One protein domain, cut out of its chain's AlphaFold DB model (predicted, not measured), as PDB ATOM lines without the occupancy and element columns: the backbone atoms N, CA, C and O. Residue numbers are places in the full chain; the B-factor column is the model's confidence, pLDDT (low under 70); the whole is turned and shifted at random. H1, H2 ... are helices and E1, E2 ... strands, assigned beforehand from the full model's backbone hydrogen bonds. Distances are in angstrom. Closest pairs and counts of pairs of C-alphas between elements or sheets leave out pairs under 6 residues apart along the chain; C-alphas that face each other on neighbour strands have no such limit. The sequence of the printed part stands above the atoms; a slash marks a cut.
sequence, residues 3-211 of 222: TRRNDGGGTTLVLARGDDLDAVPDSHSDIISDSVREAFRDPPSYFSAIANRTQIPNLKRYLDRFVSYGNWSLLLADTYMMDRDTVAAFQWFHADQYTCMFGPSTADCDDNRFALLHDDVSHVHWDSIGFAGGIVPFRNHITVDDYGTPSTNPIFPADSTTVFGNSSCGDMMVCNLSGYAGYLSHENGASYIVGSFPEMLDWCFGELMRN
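What this domain is: This is residues 3 to 211 of the 222 residues of an uncharacterized protein of Planctomycetaceae bacterium (UniProt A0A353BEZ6). Two strongly twisted sheets stand one after the other along the longest axis, the larger ending at E6 and the smaller beginning at E7, with residues 134 to 135 paired between them. H2 and H3 pack on one face of the larger sheet and H7 on one face of the smaller; the helical hairpin H3 and H4, with H7 touching it, bridges the two lobes along one side. The printed part has 209 residues, with seven named helices and ten named strands in the order E1 E2 H1 H2 H3 H4 E3 E4 E5 H5 E6 H6 E7 E8 E9 E10 H7. The sheets, ordered E1 to E6 and E7 to E10, are antiparallel, and the class is mixed. The whole is compact, with a radius of gyration of the C-alphas of 16.9 A and spans of 52 by 36 by 32 A.

How they stand to each other: The first sheet runs E1, residues 3 to 5, E2, 11 to 16, E3, 72 to 79, E4, 85 to 92, E5, 101 to 104, and E6, 121 to 125. Within hydrogen-bond range are N 4 and O 12, 2.9 A, N 13 and O 76, 2.8 A, N 75 and O 89, 2.8 A, N 90 and O 102, 2.8 A, and N 101 and O 125, 2.8 A. E3 E4 E5 is a meander, each strand the antiparallel neighbour of the one before. H1, residues 26 to 29, only grazes this sheet. H2, residues 34 to 41, and H3, residues 43 to 53, are on the same face, two layers with the sheet. H2 runs along E4 at a height over the sheet of 8.9 A. H3 and H4, residues 57 to 68, touch at Ala 51 and Lys 60, their closest C-alphas, 4.5 A apart, with a shallow tilt of 22 degrees, opposite ways. H4 and H5, residues 115 to 118, only graze the sheet. The second sheet, a meander, runs E7, residues 161 to 166, E8, 172 to 176, E9, 180 to 184, and E10, 191 to 196; N 162 and O 175, 2.9 A, N 174 and O 182, 2.9 A, and N 181 and O 195, 2.7 A, are within range. H6, residues 144 to 147, and H7, residues 197 to 208, are on opposite faces of it. H4 touches H7 with residues 57 to 62 alone, the closest C-alphas, of Asn 58 and Asp 202, 5.1 A apart, at a steep tilt of 44 degrees. In H2, H3, H4 and H7 every O i to N i+4 pair is within range; H1, H5 and H6 are too short for one.

Where its parts are: E1 begins at C-alpha 3, (-173.446, -40.053, 74.221). E3 measures 21.6 A, E4 22.4 A, and H4 and H7 16.7 A each. H7 ends at C-alpha 208, (-155.810, -24.579, 60.050).

The domain as a whole: The C-alphas farthest apart, of Gly 18 and Pro 154, are 52.4 A apart. The printed part has no cut. The links E6 to H6 and H6 to E7 are long. Residue 70 and residues 81 to 83 have pLDDT under 70.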
ATOM      1  N   THR A   3    -173.174 -39.276  75.440       95.44
ATOM      2  CA  THR A   3    -173.446 -40.053  74.221       95.44
ATOM      3  C   THR A   3    -174.232 -39.198  73.229       95.44
ATOM      4  O   THR A   3    -175.207 -38.550  73.613       95.44
ATOM      5  N   ARG A   4    -173.835 -39.197  71.951       94.75
ATOM      6  CA  ARG A   4    -174.542 -38.505  70.859       94.75
ATOM      7  C   ARG A   4    -174.498 -39.317  69.568       94.75
ATOM      8  O   ARG A   4    -173.597 -40.127  69.391       94.75
ATOM      9  N   ARG A   5    -175.450 -39.087  68.661       93.31
ATOM     10  CA  ARG A   5    -175.356 -39.598  67.283       93.31
ATOM     11  C   ARG A   5    -174.296 -38.811  66.513       93.31
ATOM     12  O   ARG A   5    -174.130 -37.621  66.784       93.31
ATOM     13  N   ASN A   6    -173.608 -39.472  65.588       91.19
ATOM     14  CA  ASN A   6    -172.719 -38.825  64.625       91.19
ATOM     15  C   ASN A   6    -173.301 -38.870  63.211       91.19
ATOM     16  O   ASN A   6    -174.250 -39.610  62.935       91.19
ATOM     17  N   ASP A   7    -172.727 -38.060  62.328       88.56
ATOM     18  CA  ASP A   7    -173.186 -37.917  60.948       88.56
ATOM     19  C   ASP A   7    -172.819 -39.125  60.080       88.56
ATOM     20  O   ASP A   7    -173.464 -39.382  59.069       88.56
ATOM     21  N   GLY A   8    -171.876 -39.950  60.542       86.06
ATOM     22  CA  GLY A   8    -171.577 -41.260  59.966       86.06
ATOM     23  C   GLY A   8    -172.636 -42.328  60.265       86.06
ATOM     24  O   GLY A   8    -172.398 -43.505  60.006       86.06
ATOM     25  N   GLY A   9    -173.780 -41.955  60.852       89.44
ATOM     26  CA  GLY A   9    -174.893 -42.852  61.172       89.44
ATOM     27  C   GLY A   9    -174.712 -43.669  62.455       89.44
ATOM     28  O   GLY A   9    -175.611 -44.432  62.815       89.44
ATOM     29  N   GLY A  10    -173.585 -43.511  63.153       92.56
ATOM     30  CA  GLY A  10    -173.266 -44.230  64.381       92.56
ATOM     31  C   GLY A  10    -173.422 -43.392  65.648       92.56
ATOM     32  O   GLY A  10    -174.160 -42.401  65.716       92.56
ATOM     33  N   THR A  11    -172.727 -43.831  66.687       94.94
ATOM     34  CA  THR A  11    -172.702 -43.239  68.020       94.94
ATOM     35  C   THR A  11    -171.309 -42.717  68.332       94.94
ATOM     36  O   THR A  11    -170.295 -43.301  67.977       94.94
ATOM     37  N   THR A  12    -171.251 -41.583  69.019       96.38
ATOM     38  CA  THR A  12    -170.024 -41.052  69.601       96.38
ATOM     39  C   THR A  12    -170.198 -40.918  71.103       96.38
ATOM     40  O   THR A  12    -171.106 -40.229  71.583       96.38
ATOM     41  N   LEU A  13    -169.290 -41.546  71.842       97.62
ATOM     42  CA  LEU A  13    -169.053 -41.287  73.250       97.62
ATOM     43  C   LEU A  13    -168.032 -40.159  73.378       97.62
ATOM     44  O   LEU A  13    -166.962 -40.190  72.774       97.62
ATOM     45  N   VAL A  14    -168.379 -39.153  74.170       97.06
ATOM     46  CA  VAL A  14    -167.532 -38.003  74.472       97.06
ATOM     47  C   VAL A  14    -167.080 -38.129  75.916       97.06
ATOM     48  O   VAL A  14    -167.897 -38.047  76.841       97.06
ATOM     49  N   LEU A  15    -165.784 -38.335  76.097       97.44
ATOM     50  CA  LEU A  15    -165.132 -38.394  77.394       97.44
ATOM     51  C   LEU A  15    -164.345 -37.108  77.622       97.44
ATOM     52  O   LEU A  15    -163.703 -36.593  76.710       97.44
ATOM     53  N   ALA A  16    -164.379 -36.598  78.843       94.19
ATOM     54  CA  ALA A  16    -163.644 -35.414  79.259       94.19
ATOM     55  C   ALA A  16    -162.760 -35.721  80.473       94.19
ATOM     56  O   ALA A  16    -162.720 -36.841  80.987       94.19
ATOM     57  N   ARG A  17    -162.048 -34.702  80.963       90.56
ATOM     58  CA  ARG A  17    -161.240 -34.812  82.182       90.56
ATOM     59  C   ARG A  17    -162.079 -35.355  83.347       90.56
ATOM     60  O   ARG A  17    -163.090 -34.759  83.710       90.56
ATOM     61  N   GLY A  18    -161.586 -36.422  83.972       91.38
ATOM     62  CA  GLY A  18    -162.215 -37.070  85.125       91.38
ATOM     63  C   GLY A  18    -163.151 -38.226  84.771       91.38
ATOM     64  O   GLY A  18    -163.572 -38.930  85.683       91.38
ATOM     65  N   ASP A  19    -163.448 -38.445  83.486       96.44
ATOM     66  CA  ASP A  19    -164.087 -39.683  83.040       96.44
ATOM     67  C   ASP A  19    -163.107 -40.864  83.120       96.44
ATOM     68  O   ASP A  19    -161.891 -40.688  83.031       96.44
ATOM     69  N   ASP A  20    -163.653 -42.069  83.277       95.69
ATOM     70  CA  ASP A  20    -162.903 -43.320  83.384       95.69
ATOM     71  C   ASP A  20    -163.050 -44.143  82.095       95.69
ATOM     72  O   ASP A  20    -164.169 -44.408  81.649       95.69
ATOM     73  N   LEU A  21    -161.923 -44.554  81.499       96.44
ATOM     74  CA  LEU A  21    -161.922 -45.418  80.314       96.44
ATOM     75  C   LEU A  21    -162.490 -46.804  80.611       96.44
ATOM     76  O   LEU A  21    -163.067 -47.420  79.719       96.44
ATOM     77  N   ASP A  22    -162.364 -47.288  81.843       95.88
ATOM     78  CA  ASP A  22    -162.864 -48.610  82.220       95.88
ATOM     79  C   ASP A  22    -164.389 -48.599  82.452       95.88
ATOM     80  O   ASP A  22    -165.020 -49.652  82.523       95.88
ATOM     81  N   ALA A  23    -165.002 -47.408  82.496       96.62
ATOM     82  CA  ALA A  23    -166.452 -47.222  82.509       96.62
ATOM     83  C   ALA A  23    -167.065 -47.101  81.096       96.62
ATOM     84  O   ALA A  23    -168.278 -46.898  80.970       96.62
ATOM     85  N   VAL A  24    -166.257 -47.197  80.031       97.31
ATOM     86  CA  VAL A  24    -166.758 -47.180  78.649       97.31
ATOM     87  C   VAL A  24    -167.552 -48.464  78.369       97.31
ATOM     88  O   VAL A  24    -167.062 -49.553  78.658       97.31
ATOM     89  N   PRO A  25    -168.771 -48.379  77.795       96.19
ATOM     90  CA  PRO A  25    -169.581 -49.560  77.510       96.19
ATOM     91  C   PRO A  25    -168.925 -50.485  76.481       96.19
ATOM     92  O   PRO A  25    -168.315 -50.004  75.525       96.19
ATOM     93  N   ASP A  26    -169.190 -51.790  76.586       94.88
ATOM     94  CA  ASP A  26    -168.643 -52.833  75.698       94.88
ATOM     95  C   ASP A  26    -168.792 -52.531  74.198       94.88
ATOM     96  O   ASP A  26    -167.940 -52.898  73.400       94.88
ATOM     97  N   SER A  27    -169.844 -51.808  73.805       92.81
ATOM     98  CA  SER A  27    -170.062 -51.358  72.419       92.81
ATOM     99  C   SER A  27    -168.932 -50.506  71.807       92.81
ATOM    100  O   SER A  27    -168.898 -50.358  70.591       92.81
ATOM    101  N   HIS A  28    -168.076 -49.899  72.637       95.69
ATOM    102  CA  HIS A  28    -166.986 -49.006  72.225       95.69
ATOM    103  C   HIS A  28    -165.645 -49.379  72.883       95.69
ATOM    104  O   HIS A  28    -164.657 -48.657  72.724       95.69
ATOM    105  N   SER A  29    -165.591 -50.465  73.662       94.62
ATOM    106  CA  SER A  29    -164.371 -50.855  74.375       94.62
ATOM    107  C   SER A  29    -163.276 -51.345  73.422       94.62
ATOM    108  O   SER A  29    -162.096 -51.166  73.715       94.62
ATOM    109  N   ASP A  30    -163.657 -51.866  72.250       93.56
ATOM    110  CA  ASP A  30    -162.761 -52.278  71.161       93.56
ATOM    111  C   ASP A  30    -162.016 -51.104  70.504       93.56
ATOM    112  O   ASP A  30    -160.962 -51.300  69.903       93.56
ATOM    113  N   ILE A  31    -162.521 -49.879  70.664       95.25
ATOM    114  CA  ILE A  31    -161.909 -48.651  70.136       95.25
ATOM    115  C   ILE A  31    -160.715 -48.204  71.010       95.25
ATOM    116  O   ILE A  31    -159.827 -47.476  70.561       95.25
ATOM    117  N   ILE A  32    -160.669 -48.632  72.277       96.31
ATOM    118  CA  ILE A  32    -159.675 -48.182  73.257       96.31
ATOM    119  C   ILE A  32    -158.399 -49.026  73.146       96.31
ATOM    120  O   ILE A  32    -158.219 -50.016  73.858       96.31
ATOM    121  N   SER A  33    -157.482 -48.598  72.281       95.19
ATOM    122  CA  SER A  33    -156.141 -49.183  72.174       95.19
ATOM    123  C   SER A  33    -155.214 -48.766  73.326       95.19
ATOM    124  O   SER A  33    -155.491 -47.813  74.061       95.19
ATOM    125  N   ASP A  34    -154.062 -49.431  73.451       95.88
ATOM    126  CA  ASP A  34    -153.026 -49.059  74.426       95.88
ATOM    127  C   ASP A  34    -152.537 -47.616  74.238       95.88
ATOM    128  O   ASP A  34    -152.363 -46.892  75.216       95.88
ATOM    129  N   SER A  35    -152.409 -47.162  72.989       95.62
ATOM    130  CA  SER A  35    -152.026 -45.784  72.657       95.62
ATOM    131  C   SER A  35    -153.103 -44.769  73.060       95.62
ATOM    132  O   SER A  35    -152.793 -43.698  73.583       95.62
ATOM    133  N   VAL A  36    -154.391 -45.123  72.930       97.25
ATOM    134  CA  VAL A  36    -155.494 -44.303  73.463       97.25
ATOM    135  C   VAL A  36    -155.421 -44.231  74.986       97.25
ATOM    136  O   VAL A  36    -155.571 -43.146  75.548       97.25
ATOM    137  N   ARG A  37    -155.151 -45.354  75.667       97.12
ATOM    138  CA  ARG A  37    -154.985 -45.384  77.130       97.12
ATOM    139  C   ARG A  37    -153.802 -44.539  77.582       97.12
ATOM    140  O   ARG A  37    -153.921 -43.818  78.567       97.12
ATOM    141  N   GLU A  38    -152.677 -44.626  76.881       96.38
ATOM    142  CA  GLU A  38    -151.492 -43.819  77.153       96.38
ATOM    143  C   GLU A  38    -151.792 -42.328  76.991       96.38
ATOM    144  O   GLU A  38    -151.594 -41.563  77.938       96.38
ATOM    145  N   ALA A  39    -152.349 -41.931  75.844       96.44
ATOM    146  CA  ALA A  39    -152.708 -40.547  75.571       96.44
ATOM    147  C   ALA A  39    -153.733 -40.009  76.581       96.44
ATOM    148  O   ALA A  39    -153.592 -38.887  77.050       96.44
ATOM    149  N   PHE A  40    -154.735 -40.802  76.977       96.62
ATOM    150  CA  PHE A  40    -155.797 -40.361  77.890       96.62
ATOM    151  C   PHE A  40    -155.314 -40.087  79.322       96.62
ATOM    152  O   PHE A  40    -155.927 -39.283  80.024       96.62
ATOM    153  N   ARG A  41    -154.214 -40.717  79.767       95.25
ATOM    154  CA  ARG A  41    -153.640 -40.477  81.105       95.25
ATOM    155  C   ARG A  41    -153.181 -39.033  81.280       95.25
ATOM    156  O   ARG A  41    -153.404 -38.450  82.339       95.25
ATOM    157  N   ASP A  42    -152.544 -38.475  80.256       94.38
ATOM    158  CA  ASP A  42    -152.101 -37.081  80.232       94.38
ATOM    159  C   ASP A  42    -152.068 -36.549  78.787       94.38
ATOM    160  O   ASP A  42    -150.998 -36.482  78.168       94.38
ATOM    161  N   PRO A  43    -153.236 -36.168  78.226       94.75
ATOM    162  CA  PRO A  43    -153.310 -35.758  76.828       94.75
ATOM    163  C   PRO A  43    -152.411 -34.556  76.500       94.75
ATOM    164  O   PRO A  43    -151.692 -34.621  75.501       94.75
ATOM    165  N   PRO A  44    -152.354 -33.480  77.319       94.31
ATOM    166  CA  PRO A  44    -151.425 -32.378  77.077       94.31
ATOM    167  C   PRO A  44    -149.965 -32.822  76.956       94.31
ATOM    168  O   PRO A  44    -149.291 -32.407  76.012       94.31
ATOM    169  N   SER A  45    -149.472 -33.677  77.858       94.88
ATOM    170  CA  SER A  45    -148.087 -34.163  77.792       94.88
ATOM    171  C   SER A  45    -147.847 -35.061  76.576       94.88
ATOM    172  O   SER A  45    -146.820 -34.912  75.911       94.88
ATOM    173  N   TYR A  46    -148.801 -35.936  76.237       95.69
ATOM    174  CA  TYR A  46    -148.717 -36.818  75.067       95.69
ATOM    175  C   TYR A  46    -148.566 -36.020  73.762       95.69
ATOM    176  O   TYR A  46    -147.607 -36.212  73.010       95.69
ATOM    177  N   PHE A  47    -149.455 -35.050  73.520       95.81
ATOM    178  CA  PHE A  47    -149.405 -34.230  72.305       95.81
ATOM    179  C   PHE A  47    -148.260 -33.208  72.314       95.81
ATOM    180  O   PHE A  47    -147.705 -32.912  71.256       95.81
ATOM    181  N   SER A  48    -147.816 -32.737  73.486       95.88
ATOM    182  CA  SER A  48    -146.589 -31.929  73.596       95.88
ATOM    183  C   SER A  48    -145.346 -32.723  73.186       95.88
ATOM    184  O   SER A  48    -144.435 -32.184  72.558       95.88
ATOM    185  N   ALA A  49    -145.287 -34.019  73.509       96.56
ATOM    186  CA  ALA A  49    -144.191 -34.878  73.075       96.56
ATOM    187  C   ALA A  49    -144.166 -35.044  71.547       96.56
ATOM    188  O   ALA A  49    -143.078 -35.095  70.973       96.56
ATOM    189  N   ILE A  50    -145.333 -35.097  70.890       96.31
ATOM    190  CA  ILE A  50    -145.441 -35.097  69.418       96.31
ATOM    191  C   ILE A  50    -144.940 -33.759  68.857       96.31
ATOM    192  O   ILE A  50    -144.072 -33.728  67.983       96.31
ATOM    193  N   ALA A  51    -145.408 -32.639  69.414       96.38
ATOM    194  CA  ALA A  51    -144.986 -31.302  68.996       96.38
ATOM    195  C   ALA A  51    -143.461 -31.099  69.090       96.38
ATOM    196  O   ALA A  51    -142.850 -30.416  68.266       96.38
ATOM    197  N   ASN A  52    -142.818 -31.718  70.083       96.69
ATOM    198  CA  ASN A  52    -141.378 -31.602  70.294       96.69
ATOM    199  C   ASN A  52    -140.524 -32.395  69.299       96.69
ATOM    200  O   ASN A  52    -139.393 -31.980  69.041       96.69
ATOM    201  N   ARG A  53    -141.036 -33.501  68.749       95.56
ATOM    202  CA  ARG A  53    -140.283 -34.386  67.843       95.56
ATOM    203  C   ARG A  53    -140.608 -34.187  66.367       95.56
ATOM    204  O   ARG A  53    -139.756 -34.477  65.530       95.56
ATOM    205  N   THR A  54    -141.795 -33.670  66.045       95.69
ATOM    206  CA  THR A  54    -142.175 -33.434  64.651       95.69
ATOM    207  C   THR A  54    -141.235 -32.435  63.969       95.69
ATOM    208  O   THR A  54    -140.815 -31.430  64.549       95.69
ATOM    209  N   GLN A  55    -140.923 -32.708  62.704       95.62
ATOM    210  CA  GLN A  55    -140.106 -31.835  61.858       95.62
ATOM    211  C   GLN A  55    -140.953 -30.849  61.040       95.62
ATOM    212  O   GLN A  55    -140.391 -30.024  60.325       95.62
ATOM    213  N   ILE A  56    -142.286 -30.916  61.143       97.44
ATOM    214  CA  ILE A  56    -143.227 -30.093  60.373       97.44
ATOM    215  C   ILE A  56    -143.530 -28.808  61.168       97.44
ATOM    216  O   ILE A  56    -144.209 -28.874  62.200       97.44
ATOM    217  N   PRO A  57    -143.054 -27.624  60.728       97.75
ATOM    218  CA  PRO A  57    -143.131 -26.399  61.524       97.75
ATOM    219  C   PRO A  57    -144.549 -25.986  61.936       97.75
ATOM    220  O   PRO A  57    -144.768 -25.621  63.095       97.75
ATOM    221  N   ASN A  58    -145.519 -26.027  61.021       97.94
ATOM    222  CA  ASN A  58    -146.890 -25.636  61.332       97.94
ATOM    223  C   ASN A  58    -147.636 -26.703  62.136       97.94
ATOM    224  O   ASN A  58    -148.446 -26.315  62.970       97.94
ATOM    225  N   LEU A  59    -147.324 -27.999  61.990       97.19
ATOM    226  CA  LEU A  59    -147.860 -29.040  62.880       97.19
ATOM    227  C   LEU A  59    -147.378 -28.817  64.314       97.19
ATOM    228  O   LEU A  59    -148.188 -28.818  65.236       97.19
ATOM    229  N   LYS A  60    -146.081 -28.547  64.502       97.12
ATOM    230  CA  LYS A  60    -145.531 -28.196  65.816       97.12
ATOM    231  C   LYS A  60    -146.275 -27.017  66.436       97.12
ATOM    232  O   LYS A  60    -146.794 -27.130  67.538       97.12
ATOM    233  N   ARG A  61    -146.382 -25.902  65.704       95.50
ATOM    234  CA  ARG A  61    -147.095 -24.700  66.175       95.50
ATOM    235  C   ARG A  61    -148.567 -24.975  66.470       95.50
ATOM    236  O   ARG A  61    -149.096 -24.431  67.436       95.50
ATOM    237  N   TYR A  62    -149.211 -25.783  65.631       94.69
ATOM    238  CA  TYR A  62    -150.599 -26.176  65.805       94.69
ATOM    239  C   TYR A  62    -150.766 -26.975  67.098       94.69
ATOM    240  O   TYR A  62    -151.614 -26.622  67.911       94.69
ATOM    241  N   LEU A  63    -149.928 -27.989  67.336       94.50
ATOM    242  CA  LEU A  63    -149.968 -28.804  68.551       94.50
ATOM    243  C   LEU A  63    -149.595 -28.005  69.807       94.50
ATOM    244  O   LEU A  63    -150.274 -28.134  70.820       94.50
ATOM    245  N   ASP A  64    -148.593 -27.124  69.745       93.50
ATOM    246  CA  ASP A  64    -148.220 -26.242  70.862       93.50
ATOM    247  C   ASP A  64    -149.400 -25.344  71.289       93.50
ATOM    248  O   ASP A  64    -149.655 -25.133  72.481       93.50
ATOM    249  N   ARG A  65    -150.175 -24.829  70.324       89.44
ATOM    250  CA  ARG A  65    -151.416 -24.090  70.612       89.44
ATOM    251  C   ARG A  65    -152.544 -24.997  71.088       89.44
ATOM    252  O   ARG A  65    -153.247 -24.659  72.032       89.44
ATOM    253  N   PHE A  66    -152.686 -26.162  70.471       85.06
ATOM    254  CA  PHE A  66    -153.682 -27.169  70.821       85.06
ATOM    255  C   PHE A  66    -153.580 -27.586  72.294       85.06
ATOM    256  O   PHE A  66    -154.591 -27.634  72.983       85.06
ATOM    257  N   VAL A  67    -152.365 -27.798  72.815       87.38
ATOM    258  CA  VAL A  67    -152.151 -28.217  74.214       87.38
ATOM    259  C   VAL A  67    -152.184 -27.071  75.227       87.38
ATOM    260  O   VAL A  67    -152.412 -27.319  76.411       87.38
ATOM    261  N   SER A  68    -151.952 -25.823  74.803       83.88
ATOM    262  CA  SER A  68    -151.824 -24.679  75.723       83.88
ATOM    263  C   SER A  68    -153.158 -24.087  76.185       83.88
ATOM    264  O   SER A  68    -153.173 -23.326  77.156       83.88
ATOM    265  N   TYR A  69    -154.280 -24.455  75.562       71.69
ATOM    266  CA  TYR A  69    -155.589 -23.881  75.870       71.69
ATOM    267  C   TYR A  69    -156.646 -24.936  76.185       71.69
ATOM    268  O   TYR A  69    -156.913 -25.825  75.392       71.69
ATOM    269  N   GLY A  70    -157.364 -24.744  77.291       63.38
ATOM    270  CA  GLY A  70    -158.737 -25.232  77.425       63.38
ATOM    271  C   GLY A  70    -158.935 -26.693  77.834       63.38
ATOM    272  O   GLY A  70    -158.083 -27.350  78.435       63.38
ATOM    273  N   ASN A  71    -160.165 -27.142  77.580       84.06
ATOM    274  CA  ASN A  71    -160.669 -28.469  77.894       84.06
ATOM    275  C   ASN A  71    -160.559 -29.351  76.656       84.06
ATOM    276  O   ASN A  71    -160.960 -28.951  75.564       84.06
ATOM    277  N   TRP A  72    -160.076 -30.564  76.863       92.44
ATOM    278  CA  TRP A  72    -160.039 -31.588  75.838       92.44
ATOM    279  C   TRP A  72    -161.233 -32.519  75.954       92.44
ATOM    280  O   TRP A  72    -161.861 -32.644  77.011       92.44
ATOM    281  N   SER A  73    -161.534 -33.201  74.860       95.19
ATOM    282  CA  SER A  73    -162.407 -34.366  74.882       95.19
ATOM    283  C   SER A  73    -161.811 -35.478  74.038       95.19
ATOM    284  O   SER A  73    -161.286 -35.215  72.960       95.19
ATOM    285  N   LEU A  74    -161.916 -36.706  74.529       97.06
ATOM    286  CA  LEU A  74    -161.721 -37.909  73.735       97.06
ATOM    287  C   LEU A  74    -163.070 -38.288  73.123       97.06
ATOM    288  O   LEU A  74    -164.073 -38.417  73.827       97.06
ATOM    289  N   LEU A  75    -163.085 -38.454  71.810       97.06
ATOM    290  CA  LEU A  75    -164.207 -38.967  71.050       97.06
ATOM    291  C   LEU A  75    -163.928 -40.428  70.717       97.06
ATOM    292  O   LEU A  75    -162.935 -40.720  70.056       97.06
ATOM    293  N   LEU A  76    -164.804 -41.320  71.169       97.19
ATOM    294  CA  LEU A  76    -164.853 -42.715  70.740       97.19
ATOM    295  C   LEU A  76    -166.099 -42.872  69.880       97.19
ATOM    296  O   LEU A  76    -167.204 -42.668  70.382       97.19
ATOM    297  N   ALA A  77    -165.941 -43.171  68.599       95.19
ATOM    298  CA  ALA A  77    -167.053 -43.229  67.666       95.19
ATOM    299  C   ALA A  77    -167.031 -44.500  66.829       95.19
ATOM    300  O   ALA A  77    -165.968 -44.922  66.386       95.19
ATOM    301  N   ASP A  78    -168.208 -45.050  66.556       93.06
ATOM    302  CA  ASP A  78    -168.428 -45.943  65.424       93.06
ATOM    303  C   ASP A  78    -169.137 -45.185  64.288       93.06
ATOM    304  O   ASP A  78    -169.893 -44.240  64.518       93.06
ATOM    305  N   THR A  79    -168.864 -45.551  63.038       86.75
ATOM    306  CA  THR A  79    -169.538 -45.009  61.846       86.75
ATOM    307  C   THR A  79    -169.969 -46.157  60.938       86.75
ATOM    308  O   THR A  79    -169.375 -47.226  61.004       86.75
ATOM    309  N   TYR A  80    -171.011 -45.961  60.125       82.94
ATOM    310  CA  TYR A  80    -171.649 -46.998  59.296       82.94
ATOM    311  C   TYR A  80    -171.883 -46.537  57.846       82.94
ATOM    312  O   TYR A  80    -172.849 -46.948  57.208       82.94
ATOM    313  N   MET A  81    -171.035 -45.647  57.323       68.38
ATOM    314  CA  MET A  81    -171.226 -45.050  55.990       68.38
ATOM    315  C   MET A  81    -171.147 -46.081  54.850       68.38
ATOM    316  O   MET A  81    -171.901 -45.977  53.887       68.38
ATOM    317  N   MET A  82    -170.264 -47.076  54.964       63.62
ATOM    318  CA  MET A  82    -170.139 -48.195  54.015       63.62
ATOM    319  C   MET A  82    -169.975 -49.511  54.780       63.62
ATOM    320  O   MET A  82    -170.761 -50.434  54.598       63.62
ATOM    321  N   ASP A  83    -169.025 -49.524  55.714       69.25
ATOM    322  CA  ASP A  83    -168.798 -50.572  56.706       69.25
ATOM    323  C   ASP A  83    -168.697 -49.942  58.102       69.25
ATOM    324  O   ASP A  83    -168.618 -48.715  58.229       69.25
ATOM    325  N   ARG A  84    -168.696 -50.772  59.157       78.56
ATOM    326  CA  ARG A  84    -168.391 -50.281  60.507       78.56
ATOM    327  C   ARG A  84    -166.921 -49.871  60.565       78.56
ATOM    328  O   ARG A  84    -166.057 -50.740  60.497       78.56
ATOM    329  N   ASP A  85    -166.655 -48.589  60.782       85.62
ATOM    330  CA  ASP A  85    -165.324 -48.091  61.155       85.62
ATOM    331  C   ASP A  85    -165.372 -47.453  62.545       85.62
ATOM    332  O   ASP A  85    -166.418 -46.977  62.991       85.62
ATOM    333  N   THR A  86    -164.238 -47.457  63.238       91.25
ATOM    334  CA  THR A  86    -164.114 -46.952  64.605       91.25
ATOM    335  C   THR A  86    -163.036 -45.887  64.698       91.25
ATOM    336  O   THR A  86    -161.916 -46.074  64.220       91.25
ATOM    337  N   VAL A  87    -163.351 -44.798  65.386       92.81
ATOM    338  CA  VAL A  87    -162.490 -43.628  65.539       92.81
ATOM    339  C   VAL A  87    -162.276 -43.353  67.024       92.81
ATOM    340  O   VAL A  87    -163.237 -43.162  67.766       92.81
ATOM    341  N   ALA A  88    -161.013 -43.291  67.446       96.00
ATOM    342  CA  ALA A  88    -160.608 -42.671  68.704       96.00
ATOM    343  C   ALA A  88    -159.794 -41.421  68.395       96.00
ATOM    344  O   ALA A  88    -158.707 -41.530  67.827       96.00
ATOM    345  N   ALA A  89    -160.293 -40.252  68.784       96.19
ATOM    346  CA  ALA A  89    -159.598 -39.003  68.521       96.19
ATOM    347  C   ALA A  89    -159.786 -37.985  69.639       96.19
ATOM    348  O   ALA A  89    -160.869 -37.852  70.208       96.19
ATOM    349  N   PHE A  90    -158.733 -37.234  69.937       95.88
ATOM    350  CA  PHE A  90    -158.811 -36.130  70.873       95.88
ATOM    351  C   PHE A  90    -159.053 -34.812  70.145       95.88
ATOM    352  O   PHE A  90    -158.427 -34.536  69.123       95.88
ATOM    353  N   GLN A  91    -159.919 -33.978  70.713       93.06
ATOM    354  CA  GLN A  91    -160.221 -32.634  70.229       93.06
ATOM    355  C   GLN A  91    -160.039 -31.593  71.337       93.06
ATOM    356  O   GLN A  91    -160.364 -31.837  72.503       93.06
ATOM    357  N   TRP A  92    -159.556 -30.416  70.948       90.50
ATOM    358  CA  TRP A  92    -159.503 -29.217  71.778       90.50
ATOM    359  C   TRP A  92    -160.190 -28.088  71.033       90.50
ATOM    360  O   TRP A  92    -160.003 -27.918  69.829       90.50
ATOM    361  N   PHE A  93    -160.957 -27.295  71.769       81.44
ATOM    362  CA  PHE A  93    -161.533 -26.077  71.231       81.44
ATOM    363  C   PHE A  93    -160.605 -24.893  71.502       81.44
ATOM    364  O   PHE A  93    -160.238 -24.634  72.650       81.44
ATOM    365  N   HIS A  94    -160.278 -24.144  70.453       81.50
ATOM    366  CA  HIS A  94    -159.483 -22.925  70.531       81.50
ATOM    367  C   HIS A  94    -160.090 -21.868  69.598       81.50
ATOM    368  O   HIS A  94    -160.408 -22.167  68.454       81.50
ATOM    369  N   ALA A  95    -160.248 -20.627  70.067       80.62
ATOM    370  CA  ALA A  95    -160.965 -19.586  69.319       80.62
ATOM    371  C   ALA A  95    -160.229 -19.108  68.049       80.62
ATOM    372  O   ALA A  95    -160.868 -18.821  67.042       80.62
ATOM    373  N   ASP A  96    -158.894 -19.040  68.095       84.75
ATOM    374  CA  ASP A  96    -158.070 -18.483  67.005       84.75
ATOM    375  C   ASP A  96    -157.442 -19.528  66.062       84.75
ATOM    376  O   ASP A  96    -156.518 -19.202  65.315       84.75
ATOM    377  N   GLN A  97    -157.880 -20.787  66.106       88.88
ATOM    378  CA  GLN A  97    -157.461 -21.805  65.137       88.88
ATOM    379  C   GLN A  97    -158.630 -22.719  64.802       88.88
ATOM    380  O   GLN A  97    -159.524 -22.924  65.624       88.88
ATOM    381  N   TYR A  98    -158.593 -23.293  63.604       91.94
ATOM    382  CA  TYR A  98    -159.609 -24.248  63.201       91.94
ATOM    383  C   TYR A  98    -159.517 -25.491  64.089       91.94
ATOM    384  O   TYR A  98    -158.418 -25.911  64.441       91.94
ATOM    385  N   THR A  99    -160.654 -26.053  64.496       90.25
ATOM    386  CA  THR A  99    -160.659 -27.235  65.369       90.25
ATOM    387  C   THR A  99    -160.291 -28.474  64.562       90.25
ATOM    388  O   THR A  99    -160.729 -28.639  63.431       90.25
ATOM    389  N   CYS A 100    -159.490 -29.354  65.154       92.50
ATOM    390  CA  CYS A 100    -159.106 -30.616  64.542       92.50
ATOM    391  C   CYS A 100    -159.041 -31.708  65.606       92.50
ATOM    392  O   CYS A 100    -158.691 -31.454  66.761       92.50
ATOM    393  N   MET A 101    -159.369 -32.919  65.192       94.81
ATOM    394  CA  MET A 101    -159.243 -34.152  65.944       94.81
ATOM    395  C   MET A 101    -157.926 -34.843  65.593       94.81
ATOM    396  O   MET A 101    -157.544 -34.878  64.424       94.81
ATOM    397  N   PHE A 102    -157.259 -35.415  66.594       96.12
ATOM    398  CA  PHE A 102    -156.051 -36.225  66.415       96.12
ATOM    399  C   PHE A 102    -156.250 -37.604  67.023       96.12
ATOM    400  O   PHE A 102    -156.511 -37.731  68.224       96.12
ATOM    401  N   GLY A 103    -156.092 -38.635  66.200       95.94
ATOM    402  CA  GLY A 103    -156.037 -40.009  66.666       95.94
ATOM    403  C   GLY A 103    -154.626 -40.387  67.089       95.94
ATOM    404  O   GLY A 103    -153.710 -40.221  66.282       95.94
ATOM    405  N   PRO A 104    -154.415 -40.946  68.293       95.31
ATOM    406  CA  PRO A 104    -153.140 -41.565  68.647       95.31
ATOM    407  C   PRO A 104    -152.736 -42.619  67.608       95.31
ATOM    408  O   PRO A 104    -153.610 -43.259  67.007       95.31
ATOM    409  N   SER A 105    -151.434 -42.799  67.367       92.50
ATOM    410  CA  SER A 105    -150.977 -43.870  66.475       92.50
ATOM    411  C   SER A 105    -151.398 -45.239  67.022       92.50
ATOM    412  O   SER A 105    -151.426 -45.454  68.233       92.50
ATOM    413  N   THR A 106    -151.783 -46.151  66.130       85.94
ATOM    414  CA  THR A 106    -152.237 -47.511  66.492       85.94
ATOM    415  C   THR A 106    -151.322 -48.607  65.955       85.94
ATOM    416  O   THR A 106    -151.473 -49.760  66.346       85.94
ATOM    417  N   ALA A 107    -150.389 -48.247  65.076       84.25
ATOM    418  CA  ALA A 107    -149.398 -49.122  64.473       84.25
ATOM    419  C   ALA A 107    -148.300 -48.256  63.845       84.25
ATOM    420  O   ALA A 107    -148.577 -47.131  63.423       84.25
ATOM    421  N   ASP A 108    -147.093 -48.804  63.750       86.50
ATOM    422  CA  ASP A 108    -145.991 -48.165  63.029       86.50
ATOM    423  C   ASP A 108    -146.321 -48.057  61.532       86.50
ATOM    424  O   ASP A 108    -146.985 -48.931  60.961       86.50
ATOM    425  N   CYS A 109    -145.845 -46.992  60.885       92.25
ATOM    426  CA  CYS A 109    -146.001 -46.806  59.449       92.25
ATOM    427  C   CYS A 109    -144.836 -47.469  58.705       92.25
ATOM    428  O   CYS A 109    -143.686 -47.057  58.840       92.25
ATOM    429  N   ASP A 110    -145.118 -48.474  57.876       91.75
ATOM    430  CA  ASP A 110    -144.089 -49.159  57.080       91.75
ATOM    431  C   ASP A 110    -143.726 -48.421  55.775       91.75
ATOM    432  O   ASP A 110    -142.762 -48.785  55.094       91.75
ATOM    433  N   ASP A 111    -144.435 -47.335  55.452       92.75
ATOM    434  CA  ASP A 111    -144.127 -46.448  54.333       92.75
ATOM    435  C   ASP A 111    -143.403 -45.174  54.795       92.75
ATOM    436  O   ASP A 111    -143.993 -44.242  55.353       92.75
ATOM    437  N   ASN A 112    -142.111 -45.091  54.473       93.12
ATOM    438  CA  ASN A 112    -141.255 -43.943  54.793       93.12
ATOM    439  C   ASN A 112    -141.768 -42.603  54.236       93.12
ATOM    440  O   ASN A 112    -141.372 -41.551  54.738       93.12
ATOM    441  N   ARG A 113    -142.625 -42.606  53.203       93.62
ATOM    442  CA  ARG A 113    -143.231 -41.373  52.670       93.62
ATOM    443  C   ARG A 113    -144.186 -40.737  53.676       93.62
ATOM    444  O   ARG A 113    -144.313 -39.516  53.686       93.62
ATOM    445  N   PHE A 114    -144.837 -41.558  54.498       95.88
ATOM    446  CA  PHE A 114    -145.939 -41.177  55.383       95.88
ATOM    447  C   PHE A 114    -145.582 -41.266  56.877       95.88
ATOM    448  O   PHE A 114    -146.246 -40.639  57.706       95.88
ATOM    449  N   ALA A 115    -144.495 -41.969  57.211       94.12
ATOM    450  CA  ALA A 115    -144.027 -42.216  58.577       94.12
ATOM    451  C   ALA A 115    -143.917 -40.949  59.442       94.12
ATOM    452  O   ALA A 115    -144.330 -40.954  60.597       94.12
ATOM    453  N   LEU A 116    -143.488 -39.819  58.856       93.12
ATOM    454  CA  LEU A 116    -143.334 -38.541  59.570       93.12
ATOM    455  C   LEU A 116    -144.605 -38.074  60.306       93.12
ATOM    456  O   LEU A 116    -144.502 -37.319  61.271       93.12
ATOM    457  N   LEU A 117    -145.785 -38.484  59.837       95.25
ATOM    458  CA  LEU A 117    -147.048 -38.253  60.531       95.25
ATOM    459  C   LEU A 117    -147.539 -39.516  61.242       95.25
ATOM    460  O   LEU A 117    -147.918 -39.446  62.408       95.25
ATOM    461  N   HIS A 118    -147.552 -40.654  60.542       95.88
ATOM    462  CA  HIS A 118    -148.271 -41.840  61.010       95.88
ATOM    463  C   HIS A 118    -147.595 -42.600  62.152       95.88
ATOM    464  O   HIS A 118    -148.283 -43.295  62.901       95.88
ATOM    465  N   ASP A 119    -146.295 -42.394  62.367       94.06
ATOM    466  CA  ASP A 119    -145.614 -42.900  63.563       94.06
ATOM    467  C   ASP A 119    -146.121 -42.201  64.839       94.06
ATOM    468  O   ASP A 119    -146.105 -42.775  65.926       94.06
ATOM    469  N   ASP A 120    -146.637 -40.974  64.712       94.25
ATOM    470  CA  ASP A 120    -147.082 -40.156  65.839       94.25
ATOM    471  C   ASP A 120    -148.601 -40.127  66.005       94.25
ATOM    472  O   ASP A 120    -149.110 -40.138  67.129       94.25
ATOM    473  N   VAL A 121    -149.337 -40.080  64.896       95.31
ATOM    474  CA  VAL A 121    -150.798 -39.974  64.887       95.31
ATOM    475  C   VAL A 121    -151.392 -40.885  63.825       95.31
ATOM    476  O   VAL A 121    -150.943 -40.913  62.688       95.31
ATOM    477  N   SER A 122    -152.447 -41.624  64.158       94.31
ATOM    478  CA  SER A 122    -153.088 -42.498  63.172       94.31
ATOM    479  C   SER A 122    -153.818 -41.692  62.107       94.31
ATOM    480  O   SER A 122    -153.749 -42.046  60.938       94.31
ATOM    481  N   HIS A 123    -154.500 -40.620  62.503       94.50
ATOM    482  CA  HIS A 123    -155.287 -39.772  61.618       94.50
ATOM    483  C   HIS A 123    -155.426 -38.361  62.192       94.50
ATOM    484  O   HIS A 123    -155.243 -38.123  63.391       94.50
ATOM    485  N   VAL A 124    -155.796 -37.434  61.315       96.19
ATOM    486  CA  VAL A 124    -156.053 -36.029  61.629       96.19
ATOM    487  C   VAL A 124    -157.336 -35.645  60.916       96.19
ATOM    488  O   VAL A 124    -157.436 -35.858  59.716       96.19
ATOM    489  N   HIS A 125    -158.326 -35.110  61.615       94.69
ATOM    490  CA  HIS A 125    -159.638 -34.869  61.020       94.69
ATOM    491  C   HIS A 125    -160.170 -33.501  61.442       94.69
ATOM    492  O   HIS A 125    -160.337 -33.249  62.634       94.69
ATOM    493  N   TRP A 126    -160.398 -32.606  60.485       93.75
ATOM    494  CA  TRP A 126    -160.843 -31.234  60.753       93.75
ATOM    495  C   TRP A 126    -162.346 -31.036  60.558       93.75
ATOM    496  O   TRP A 126    -162.878 -30.066  61.079       93.75
ATOM    497  N   ASP A 127    -163.056 -31.948  59.899       90.12
ATOM    498  CA  ASP A 127    -164.523 -31.896  59.830       90.12
ATOM    499  C   ASP A 127    -165.214 -32.694  60.960       90.12
ATOM    500  O   ASP A 127    -164.591 -33.111  61.935       90.12
ATOM    501  N   SER A 128    -166.530 -32.874  60.889       85.19
ATOM    502  CA  SER A 128    -167.277 -33.712  61.829       85.19
ATOM    503  C   SER A 128    -167.147 -35.198  61.479       85.19
ATOM    504  O   SER A 128    -167.123 -35.582  60.313       85.19
ATOM    505  N   ILE A 129    -167.121 -36.063  62.502       87.31
ATOM    506  CA  ILE A 129    -167.071 -37.523  62.317       87.31
ATOM    507  C   ILE A 129    -168.217 -37.979  61.405       87.31
ATOM    508  O   ILE A 129    -169.390 -37.839  61.760       87.31
ATOM    509  N   GLY A 130    -167.855 -38.577  60.270       83.94
ATOM    510  CA  GLY A 130    -168.788 -38.994  59.222       83.94
ATOM    511  C   GLY A 130    -168.694 -38.182  57.930       83.94
ATOM    512  O   GLY A 130    -169.284 -38.593  56.938       83.94
ATOM    513  N   PHE A 131    -167.940 -37.082  57.908       86.88
ATOM    514  CA  PHE A 131    -167.686 -36.290  56.703       86.88
ATOM    515  C   PHE A 131    -166.267 -36.490  56.155       86.88
ATOM    516  O   PHE A 131    -165.401 -37.082  56.800       86.88
ATOM    517  N   ALA A 132    -166.044 -36.022  54.926       89.62
ATOM    518  CA  ALA A 132    -164.703 -35.816  54.391       89.62
ATOM    519  C   ALA A 132    -164.042 -34.621  55.100       89.62
ATOM    520  O   ALA A 132    -164.740 -33.734  55.576       89.62
ATOM    521  N   GLY A 133    -162.711 -34.587  55.157       93.88
ATOM    522  CA  GLY A 133    -161.958 -33.500  55.777       93.88
ATOM    523  C   GLY A 133    -160.919 -34.013  56.761       93.88
ATOM    524  O   GLY A 133    -161.083 -33.926  57.981       93.88
ATOM    525  N   GLY A 134    -159.819 -34.537  56.233       95.88
ATOM    526  CA  GLY A 134    -158.741 -35.031  57.068       95.88
ATOM    527  C   GLY A 134    -157.650 -35.777  56.320       95.88
ATOM    528  O   GLY A 134    -157.689 -35.975  55.109       95.88
ATOM    529  N   ILE A 135    -156.682 -36.233  57.101       96.69
ATOM    530  CA  ILE A 135    -155.697 -37.244  56.742       96.69
ATOM    531  C   ILE A 135    -156.195 -38.559  57.335       96.69
ATOM    532  O   ILE A 135    -156.412 -38.656  58.549       96.69
ATOM    533  N   VAL A 136    -156.429 -39.545  56.473       94.19
ATOM    534  CA  VAL A 136    -157.021 -40.831  56.861       94.19
ATOM    535  C   VAL A 136    -155.969 -41.748  57.494       94.19
ATOM    536  O   VAL A 136    -154.777 -41.511  57.326       94.19
ATOM    537  N   PRO A 137    -156.368 -42.808  58.223       93.31
ATOM    538  CA  PRO A 137    -155.426 -43.812  58.698       93.31
ATOM    539  C   PRO A 137    -154.564 -44.395  57.579       93.31
ATOM    540  O   PRO A 137    -155.088 -44.715  56.516       93.31
ATOM    541  N   PHE A 138    -153.281 -44.644  57.858       93.81
ATOM    542  CA  PHE A 138    -152.357 -45.254  56.893       93.81
ATOM    543  C   PHE A 138    -152.900 -46.562  56.289       93.81
ATOM    544  O   PHE A 138    -152.856 -46.764  55.080       93.81
ATOM    545  N   ARG A 139    -153.522 -47.417  57.112       91.31
ATOM    546  CA  ARG A 139    -154.176 -48.663  56.663       91.31
ATOM    547  C   ARG A 139    -155.337 -48.463  55.673       91.31
ATOM    548  O   ARG A 139    -155.743 -49.421  55.029       91.31
ATOM    549  N   ASN A 140    -155.879 -47.248  55.589       92.12
ATOM    550  CA  ASN A 140    -156.973 -46.871  54.696       92.12
ATOM    551  C   ASN A 140    -156.454 -46.145  53.441       92.12
ATOM    552  O   ASN A 140    -157.257 -45.672  52.638       92.12
ATOM    553  N   HIS A 141    -155.134 -46.015  53.271       94.75
ATOM    554  CA  HIS A 141    -154.558 -45.483  52.044       94.75
ATOM    555  C   HIS A 141    -154.877 -46.421  50.877       94.75
ATOM    556  O   HIS A 141    -154.677 -47.631  50.961       94.75
ATOM    557  N   ILE A 142    -155.339 -45.842  49.774       95.12
ATOM    558  CA  ILE A 142    -155.678 -46.563  48.542       95.12
ATOM    559  C   ILE A 142    -155.019 -45.889  47.345       95.12
ATOM    560  O   ILE A 142    -154.539 -44.755  47.443       95.12
ATOM    561  N   THR A 143    -154.965 -46.578  46.209       96.38
ATOM    562  CA  THR A 143    -154.502 -45.947  44.972       96.38
ATOM    563  C   THR A 143    -155.583 -45.038  44.385       96.38
ATOM    564  O   THR A 143    -156.771 -45.170  44.678       96.38
ATOM    565  N   VAL A 144    -155.176 -44.096  43.535       95.38
ATOM    566  CA  VAL A 144    -156.114 -43.270  42.760       95.38
ATOM    567  C   VAL A 144    -156.975 -44.132  41.823       95.38
ATOM    568  O   VAL A 144    -158.135 -43.791  41.588       95.38
ATOM    569  N   ASP A 145    -156.437 -45.248  41.318       93.56
ATOM    570  CA  ASP A 145    -157.192 -46.213  40.506       93.56
ATOM    571  C   ASP A 145    -158.316 -46.880  41.316       93.56
ATOM    572  O   ASP A 145    -159.468 -46.876  40.883       93.56
ATOM    573  N   ASP A 146    -158.022 -47.332  42.541       92.75
ATOM    574  CA  ASP A 146    -159.024 -47.923  43.444       92.75
ATOM    575  C   ASP A 146    -160.118 -46.923  43.848       92.75
ATOM    576  O   ASP A 146    -161.271 -47.304  44.052       92.75
ATOM    577  N   TYR A 147    -159.773 -45.636  43.952       89.12
ATOM    578  CA  TYR A 147    -160.755 -44.579  44.200       89.12
ATOM    579  C   TYR A 147    -161.670 -44.336  42.984       89.12
ATOM    580  O   TYR A 147    -162.830 -43.959  43.140       89.12
ATOM    581  N   GLY A 148    -161.165 -44.546  41.763       89.75
ATOM    582  CA  GLY A 148    -161.951 -44.473  40.528       89.75
ATOM    583  C   GLY A 148    -162.009 -43.099  39.852       89.75
ATOM    584  O   GLY A 148    -162.833 -42.898  38.960       89.75
ATOM    585  N   THR A 149    -161.145 -42.149  40.236       89.56
ATOM    586  CA  THR A 149    -161.038 -40.829  39.577       89.56
ATOM    587  C   THR A 149    -159.596 -40.568  39.132       89.56
ATOM    588  O   THR A 149    -158.815 -39.991  39.891       89.56
ATOM    589  N   PRO A 150    -159.198 -40.991  37.916       91.19
ATOM    590  CA  PRO A 150    -157.823 -40.846  37.460       91.19
ATOM    591  C   PRO A 150    -157.435 -39.375  37.280       91.19
ATOM    592  O   PRO A 150    -158.215 -38.549  36.805       91.19
ATOM    593  N   SER A 151    -156.186 -39.059  37.615       91.75
ATOM    594  CA  SER A 151    -155.608 -37.737  37.381       91.75
ATOM    595  C   SER A 151    -155.407 -37.465  35.887       91.75
ATOM    596  O   SER A 151    -154.957 -38.324  35.129       91.75
ATOM    597  N   THR A 152    -155.640 -36.223  35.478       92.56
ATOM    598  CA  THR A 152    -155.267 -35.697  34.153       92.56
ATOM    599  C   THR A 152    -153.808 -35.233  34.087       92.56
ATOM    600  O   THR A 152    -153.249 -35.076  33.002       92.56
ATOM    601  N   ASN A 153    -153.168 -35.035  35.243       93.06
ATOM    602  CA  ASN A 153    -151.760 -34.675  35.355       93.06
ATOM    603  C   ASN A 153    -150.891 -35.945  35.416       93.06
ATOM    604  O   ASN A 153    -151.047 -36.724  36.365       93.06
ATOM    605  N   PRO A 154    -149.934 -36.139  34.486       94.19
ATOM    606  CA  PRO A 154    -149.095 -37.339  34.438       94.19
ATOM    607  C   PRO A 154    -148.136 -37.479  35.628       94.19
ATOM    608  O   PRO A 154    -147.538 -38.535  35.797       94.19
ATOM    609  N   ILE A 155    -147.974 -36.440  36.454       96.12
ATOM    610  CA  ILE A 155    -147.206 -36.513  37.706       96.12
ATOM    611  C   ILE A 155    -147.901 -37.412  38.735       96.12
ATOM    612  O   ILE A 155    -147.227 -38.013  39.568       96.12
ATOM    613  N   PHE A 156    -149.227 -37.529  38.664       96.94
ATOM    614  CA  PHE A 156    -150.036 -38.360  39.555       96.94
ATOM    615  C   PHE A 156    -150.672 -39.529  38.782       96.94
ATOM    616  O   PHE A 156    -151.890 -39.561  38.616       96.94
ATOM    617  N   PRO A 157    -149.878 -40.483  38.262       95.88
ATOM    618  CA  PRO A 157    -150.407 -41.667  37.582       95.88
ATOM    619  C   PRO A 157    -151.310 -42.482  38.523       95.88
ATOM    620  O   PRO A 157    -150.992 -42.640  39.703       95.88
ATOM    621  N   ALA A 158    -152.435 -42.989  38.014       94.44
ATOM    622  CA  ALA A 158    -153.490 -43.577  38.846       94.44
ATOM    623  C   ALA A 158    -153.041 -44.819  39.646       94.44
ATOM    624  O   ALA A 158    -153.422 -44.983  40.801       94.44
ATOM    625  N   ASP A 159    -152.180 -45.645  39.050       94.44
ATOM    626  CA  ASP A 159    -151.709 -46.933  39.582       94.44
ATOM    627  C   ASP A 159    -150.608 -46.820  40.651       94.44
ATOM    628  O   ASP A 159    -150.291 -47.783  41.345       94.44
ATOM    629  N   SER A 160    -149.993 -45.646  40.777       94.50
ATOM    630  CA  SER A 160    -148.813 -45.414  41.619       94.50
ATOM    631  C   SER A 160    -148.904 -44.105  42.410       94.50
ATOM    632  O   SER A 160    -147.918 -43.613  42.968       94.50
ATOM    633  N   THR A 161    -150.116 -43.555  42.501       97.31
ATOM    634  CA  THR A 161    -150.452 -42.413  43.349       97.31
ATOM    635  C   THR A 161    -151.368 -42.865  44.471       97.31
ATOM    636  O   THR A 161    -152.427 -43.435  44.228       97.31
ATOM    637  N   THR A 162    -150.955 -42.593  45.704       97.75
ATOM    638  CA  THR A 162    -151.687 -42.942  46.920       97.75
ATOM    639  C   THR A 162    -152.569 -41.775  47.349       97.75
ATOM    640  O   THR A 162    -152.082 -40.650  47.449       97.75
ATOM    641  N   VAL A 163    -153.838 -42.039  47.647       97.75
ATOM    642  CA  VAL A 163    -154.741 -41.114  48.342       97.75
ATOM    643  C   VAL A 163    -154.511 -41.263  49.846       97.75
ATOM    644  O   VAL A 163    -154.625 -42.367  50.377       97.75
ATOM    645  N   PHE A 164    -154.180 -40.166  50.528       97.06
ATOM    646  CA  PHE A 164    -153.895 -40.162  51.973       97.06
ATOM    647  C   PHE A 164    -154.846 -39.270  52.783       97.06
ATOM    648  O   PHE A 164    -154.770 -39.200  54.008       97.06
ATOM    649  N   GLY A 165    -155.753 -38.562  52.121       96.81
ATOM    650  CA  GLY A 165    -156.673 -37.653  52.786       96.81
ATOM    651  C   GLY A 165    -157.625 -36.987  51.812       96.81
ATOM    652  O   GLY A 165    -157.602 -37.258  50.610       96.81
ATOM    653  N   ASN A 166    -158.457 -36.099  52.335       95.81
ATOM    654  CA  ASN A 166    -159.415 -35.324  51.563       95.81
ATOM    655  C   ASN A 166    -159.689 -33.959  52.207       95.81
ATOM    656  O   ASN A 166    -159.555 -33.780  53.418       95.81
ATOM    657  N   SER A 167    -160.075 -32.984  51.386       95.06
ATOM    658  CA  SER A 167    -160.675 -31.743  51.877       95.06
ATOM    659  C   SER A 167    -162.107 -31.987  52.359       95.06
ATOM    660  O   SER A 167    -162.686 -33.048  52.108       95.06
ATOM    661  N   SER A 168    -162.708 -30.989  53.014       91.56
ATOM    662  CA  SER A 168    -164.113 -31.063  53.443       91.56
ATOM    663  C   SER A 168    -165.088 -31.217  52.271       91.56
ATOM    664  O   SER A 168    -166.169 -31.781  52.423       91.56
ATOM    665  N   CYS A 169    -164.694 -30.774  51.072       89.62
ATOM    666  CA  CYS A 169    -165.487 -30.928  49.851       89.62
ATOM    667  C   CYS A 169    -165.257 -32.273  49.135       89.62
ATOM    668  O   CYS A 169    -165.875 -32.515  48.105       89.62
ATOM    669  N   GLY A 170    -164.379 -33.140  49.655       91.69
ATOM    670  CA  GLY A 170    -164.096 -34.463  49.088       91.69
ATOM    671  C   GLY A 170    -162.941 -34.511  48.085       91.69
ATOM    672  O   GLY A 170    -162.582 -35.601  47.643       91.69
ATOM    673  N   ASP A 171    -162.308 -33.378  47.765       95.94
ATOM    674  CA  ASP A 171    -161.131 -33.363  46.893       95.94
ATOM    675  C   ASP A 171    -159.946 -34.059  47.565       95.94
ATOM    676  O   ASP A 171    -159.646 -33.841  48.739       95.94
ATOM    677  N   MET A 172    -159.267 -34.920  46.816       97.00
ATOM    678  CA  MET A 172    -158.312 -35.874  47.359       97.00
ATOM    679  C   MET A 172    -156.946 -35.244  47.589       97.00
ATOM    680  O   MET A 172    -156.405 -34.562  46.719       97.00
ATOM    681  N   MET A 173    -156.341 -35.558  48.728       98.12
ATOM    682  CA  MET A 173    -154.921 -35.344  48.975       98.12
ATOM    683  C   MET A 173    -154.150 -36.579  48.513       98.12
ATOM    684  O   MET A 173    -154.450 -37.702  48.928       98.12
ATOM    685  N   VAL A 174    -153.165 -36.380  47.640       98.19
ATOM    686  CA  VAL A 174    -152.484 -37.459  46.918       98.19
ATOM    687  C   VAL A 174    -150.969 -37.367  47.031       98.19
ATOM    688  O   VAL A 174    -150.422 -36.269  47.075       98.19
ATOM    689  N   CYS A 175    -150.277 -38.507  47.057       98.31
ATOM    690  CA  CYS A 175    -148.816 -38.595  47.075       98.31
ATOM    691  C   CYS A 175    -148.328 -39.730  46.163       98.31
ATOM    692  O   CYS A 175    -148.741 -40.882  46.316       98.31
ATOM    693  N   ASN A 176    -147.450 -39.425  45.206       97.00
ATOM    694  CA  ASN A 176    -146.898 -40.430  44.292       97.00
ATOM    695  C   ASN A 176    -145.664 -41.150  44.873       97.00
ATOM    696  O   ASN A 176    -145.163 -40.819  45.951       97.00
ATOM    697  N   LEU A 177    -145.148 -42.154  44.157       95.62
ATOM    698  CA  LEU A 177    -143.957 -42.911  44.577       95.62
ATOM    699  C   LEU A 177    -142.672 -42.070  44.648       95.62
ATOM    700  O   LEU A 177    -141.747 -42.426  45.371       95.62
ATOM    701  N   SER A 178    -142.600 -40.957  43.915       94.75
ATOM    702  CA  SER A 178    -141.469 -40.022  43.980       94.75
ATOM    703  C   SER A 178    -141.556 -39.052  45.164       94.75
ATOM    704  O   SER A 178    -140.660 -38.230  45.339       94.75
ATOM    705  N   GLY A 179    -142.615 -39.138  45.975       95.12
ATOM    706  CA  GLY A 179    -142.824 -38.299  47.152       95.12
ATOM    707  C   GLY A 179    -143.430 -36.930  46.851       95.12
ATOM    708  O   GLY A 179    -143.538 -36.123  47.773       95.12
ATOM    709  N   TYR A 180    -143.840 -36.656  45.606       97.50
ATOM    710  CA  TYR A 180    -144.618 -35.459  45.300       97.50
ATOM    711  C   TYR A 180    -146.024 -35.624  45.860       97.50
ATOM    712  O   TYR A 180    -146.716 -36.586  45.522       97.50
ATOM    713  N   ALA A 181    -146.435 -34.668  46.684       98.19
ATOM    714  CA  ALA A 181    -147.752 -34.567  47.274       98.19
ATOM    715  C   ALA A 181    -148.516 -33.355  46.728       98.19
ATOM    716  O   ALA A 181    -147.954 -32.299  46.405       98.19
ATOM    717  N   GLY A 182    -149.826 -33.508  46.621       97.56
ATOM    718  CA  GLY A 182    -150.694 -32.483  46.083       97.56
ATOM    719  C   GLY A 182    -152.161 -32.819  46.243       97.56
ATOM    720  O   GLY A 182    -152.549 -33.642  47.070       97.56
ATOM    721  N   TYR A 183    -152.965 -32.167  45.420       97.25
ATOM    722  CA  TYR A 183    -154.400 -32.368  45.385       97.25
ATOM    723  C   TYR A 183    -154.855 -32.906  44.038       97.25
ATOM    724  O   TYR A 183    -154.291 -32.545  43.005       97.25
ATOM    725  N   LEU A 184    -155.922 -33.696  44.063       97.19
ATOM    726  CA  LEU A 184    -156.633 -34.213  42.903       97.19
ATOM    727  C   LEU A 184    -158.136 -33.977  43.103       97.19
ATOM    728  O   LEU A 184    -158.706 -34.404  44.104       97.19
ATOM    729  N   SER A 185    -158.771 -33.293  42.155       96.19
ATOM    730  CA  SER A 185    -160.205 -33.025  42.189       96.19
ATOM    731  C   SER A 185    -160.992 -34.303  41.932       96.19
ATOM    732  O   SER A 185    -160.852 -34.928  40.877       96.19
ATOM    733  N   HIS A 186    -161.860 -34.657  42.874       92.44
ATOM    734  CA  HIS A 186    -162.713 -35.838  42.755       92.44
ATOM    735  C   HIS A 186    -163.784 -35.686  41.655       92.44
ATOM    736  O   HIS A 186    -164.385 -36.671  41.234       92.44
ATOM    737  N   GLU A 187    -164.018 -34.464  41.162       92.44
ATOM    738  CA  GLU A 187    -165.031 -34.183  40.142       92.44
ATOM    739  C   GLU A 187    -164.525 -34.396  38.710       92.44
ATOM    740  O   GLU A 187    -165.277 -34.831  37.837       92.44
ATOM    741  N   ASN A 188    -163.271 -34.026  38.430       92.44
ATOM    742  CA  ASN A 188    -162.778 -33.920  37.051       92.44
ATOM    743  C   ASN A 188    -161.340 -34.416  36.833       92.44
ATOM    744  O   ASN A 188    -160.831 -34.324  35.714       92.44
ATOM    745  N   GLY A 189    -160.668 -34.923  37.871       94.69
ATOM    746  CA  GLY A 189    -159.304 -35.435  37.750       94.69
ATOM    747  C   GLY A 189    -158.229 -34.352  37.586       94.69
ATOM    748  O   GLY A 189    -157.064 -34.679  37.349       94.69
ATOM    749  N   ALA A 190    -158.562 -33.061  37.665       96.00
ATOM    750  CA  ALA A 190    -157.562 -31.996  37.670       96.00
ATOM    751  C   ALA A 190    -156.725 -32.072  38.949       96.00
ATOM    752  O   ALA A 190    -157.245 -32.347  40.028       96.00
ATOM    753  N   SER A 191    -155.422 -31.832  38.848       96.69
ATOM    754  CA  SER A 191    -154.523 -31.972  39.991       96.69
ATOM    755  C   SER A 191    -153.311 -31.057  39.899       96.69
ATOM    756  O   SER A 191    -152.838 -30.706  38.813       96.69
ATOM    757  N   TYR A 192    -152.784 -30.684  41.062       96.94
ATOM    758  CA  TYR A 192    -151.604 -29.834  41.185       96.94
ATOM    759  C   TYR A 192    -150.719 -30.284  42.344       96.94
ATOM    760  O   TYR A 192    -151.191 -30.817  43.348       96.94
ATOM    761  N   ILE A 193    -149.418 -30.038  42.205       97.38
ATOM    762  CA  ILE A 193    -148.432 -30.303  43.254       97.38
ATOM    763  C   ILE A 193    -148.492 -29.182  44.295       97.38
ATOM    764  O   ILE A 193    -148.537 -28.000  43.947       97.38
ATOM    765  N   VAL A 194    -148.451 -29.554  45.572       97.25
ATOM    766  CA  VAL A 194    -148.195 -28.625  46.683       97.25
ATOM    767  C   VAL A 194    -146.712 -28.651  47.055       97.25
ATOM    768  O   VAL A 194    -146.120 -27.595  47.265       97.25
ATOM    769  N   GLY A 195    -146.107 -29.838  47.078       97.19
ATOM    770  CA  GLY A 195    -144.698 -30.049  47.399       97.19
ATOM    771  C   GLY A 195    -144.424 -31.532  47.612       97.19
ATOM    772  O   GLY A 195    -144.964 -32.372  46.903       97.19
ATOM    773  N   SER A 196    -143.604 -31.857  48.596       97.12
ATOM    774  CA  SER A 196    -143.478 -33.181  49.202       97.12
ATOM    775  C   SER A 196    -144.557 -33.421  50.268       97.12
ATOM    776  O   SER A 196    -145.247 -32.486  50.676       97.12
ATOM    777  N   PHE A 197    -144.705 -34.656  50.761       96.50
ATOM    778  CA  PHE A 197    -145.649 -34.950  51.852       96.50
ATOM    779  C   PHE A 197    -145.447 -34.050  53.095       96.50
ATOM    780  O   PHE A 197    -146.423 -33.436  53.530       96.50
ATOM    781  N   PRO A 198    -144.218 -33.837  53.617       97.06
ATOM    782  CA  PRO A 198    -143.992 -32.899  54.722       97.06
ATOM    783  C   PRO A 198    -144.383 -31.450  54.401       97.06
ATOM    784  O   PRO A 198    -144.942 -30.765  55.255       97.06
ATOM    785  N   GLU A 199    -144.119 -30.977  53.179       98.06
ATOM    786  CA  GLU A 199    -144.491 -29.620  52.749       98.06
ATOM    787  C   GLU A 199    -146.010 -29.464  52.619       98.06
ATOM    788  O   GLU A 199    -146.558 -28.418  52.966       98.06
ATOM    789  N   MET A 200    -146.707 -30.511  52.173       97.44
ATOM    790  CA  MET A 200    -148.164 -30.521  52.140       97.44
ATOM    791  C   MET A 200    -148.762 -30.491  53.547       97.44
ATOM    792  O   MET A 200    -149.680 -29.709  53.790       97.44
ATOM    793  N   LEU A 201    -148.218 -31.264  54.492       97.81
ATOM    794  CA  LEU A 201    -148.634 -31.190  55.893       97.81
ATOM    795  C   LEU A 201    -148.367 -29.804  56.486       97.81
ATOM    796  O   LEU A 201    -149.254 -29.235  57.123       97.81
ATOM    797  N   ASP A 202    -147.188 -29.226  56.239       98.38
ATOM    798  CA  ASP A 202    -146.873 -27.871  56.694       98.38
ATOM    799  C   ASP A 202    -147.879 -26.849  56.146       98.38
ATOM    800  O   ASP A 202    -148.364 -25.996  56.892       98.38
ATOM    801  N   TRP A 203    -148.260 -26.967  54.873       97.38
ATOM    802  CA  TRP A 203    -149.296 -26.130  54.276       97.38
ATOM    803  C   TRP A 203    -150.680 -26.357  54.917       97.38
ATOM    804  O   TRP A 203    -151.311 -25.375  55.314       97.38
ATOM    805  N   CYS A 204    -151.123 -27.608  55.100       97.12
ATOM    806  CA  CYS A 204    -152.417 -27.936  55.715       97.12
ATOM    807  C   CYS A 204    -152.539 -27.340  57.124       97.12
ATOM    808  O   CYS A 204    -153.488 -26.611  57.417       97.12
ATOM    809  N   PHE A 205    -151.552 -27.580  57.991       97.12
ATOM    810  CA  PHE A 205    -151.558 -27.007  59.338       97.12
ATOM    811  C   PHE A 205    -151.397 -25.483  59.317       97.12
ATOM    812  O   PHE A 205    -151.919 -24.801  60.198       97.12
ATOM    813  N   GLY A 206    -150.740 -24.921  58.300       97.12
ATOM    814  CA  GLY A 206    -150.696 -23.479  58.068       97.12
ATOM    815  C   GLY A 206    -152.075 -22.867  57.791       97.12
ATOM    816  O   GLY A 206    -152.365 -21.777  58.287       97.12
ATOM    817  N   GLU A 207    -152.937 -23.561  57.046       96.56
ATOM    818  CA  GLU A 207    -154.324 -23.141  56.801       96.56
ATOM    819  C   GLU A 207    -155.194 -23.263  58.056       96.56
ATOM    820  O   GLU A 207    -155.856 -22.290  58.435       96.56
ATOM    821  N   LEU A 208    -155.091 -24.379  58.785       95.25
ATOM    822  CA  LEU A 208    -155.810 -24.579  60.050       95.25
ATOM    823  C   LEU A 208    -155.438 -23.512  61.095       95.25
ATOM    824  O   LEU A 208    -156.303 -22.965  61.783       95.25
ATOM    825  N   MET A 209    -154.159 -23.128  61.157       95.00
ATOM    826  CA  MET A 209    -153.658 -22.036  62.004       95.00
ATOM    827  C   MET A 209    -154.165 -20.646  61.601       95.00
ATOM    828  O   MET A 209    -154.125 -19.719  62.410       95.00
ATOM    829  N   ARG A 210    -154.629 -20.480  60.358       95.00
ATOM    830  CA  ARG A 210    -155.309 -19.270  59.864       95.00
ATOM    831  C   ARG A 210    -156.828 -19.358  60.018       95.00
ATOM    832  O   ARG A 210    -157.533 -18.506  59.484       95.00
ATOM    833  N   ASN A 211    -157.313 -20.362  60.750       92.62
ATOM    834  CA  ASN A 211    -158.725 -20.642  60.966       92.62
ATOM    835  C   ASN A 211    -159.493 -20.937  59.660       92.62
ATOM    836  O   ASN A 211    -160.601 -20.442  59.454       92.62
TER     837      ASN A 211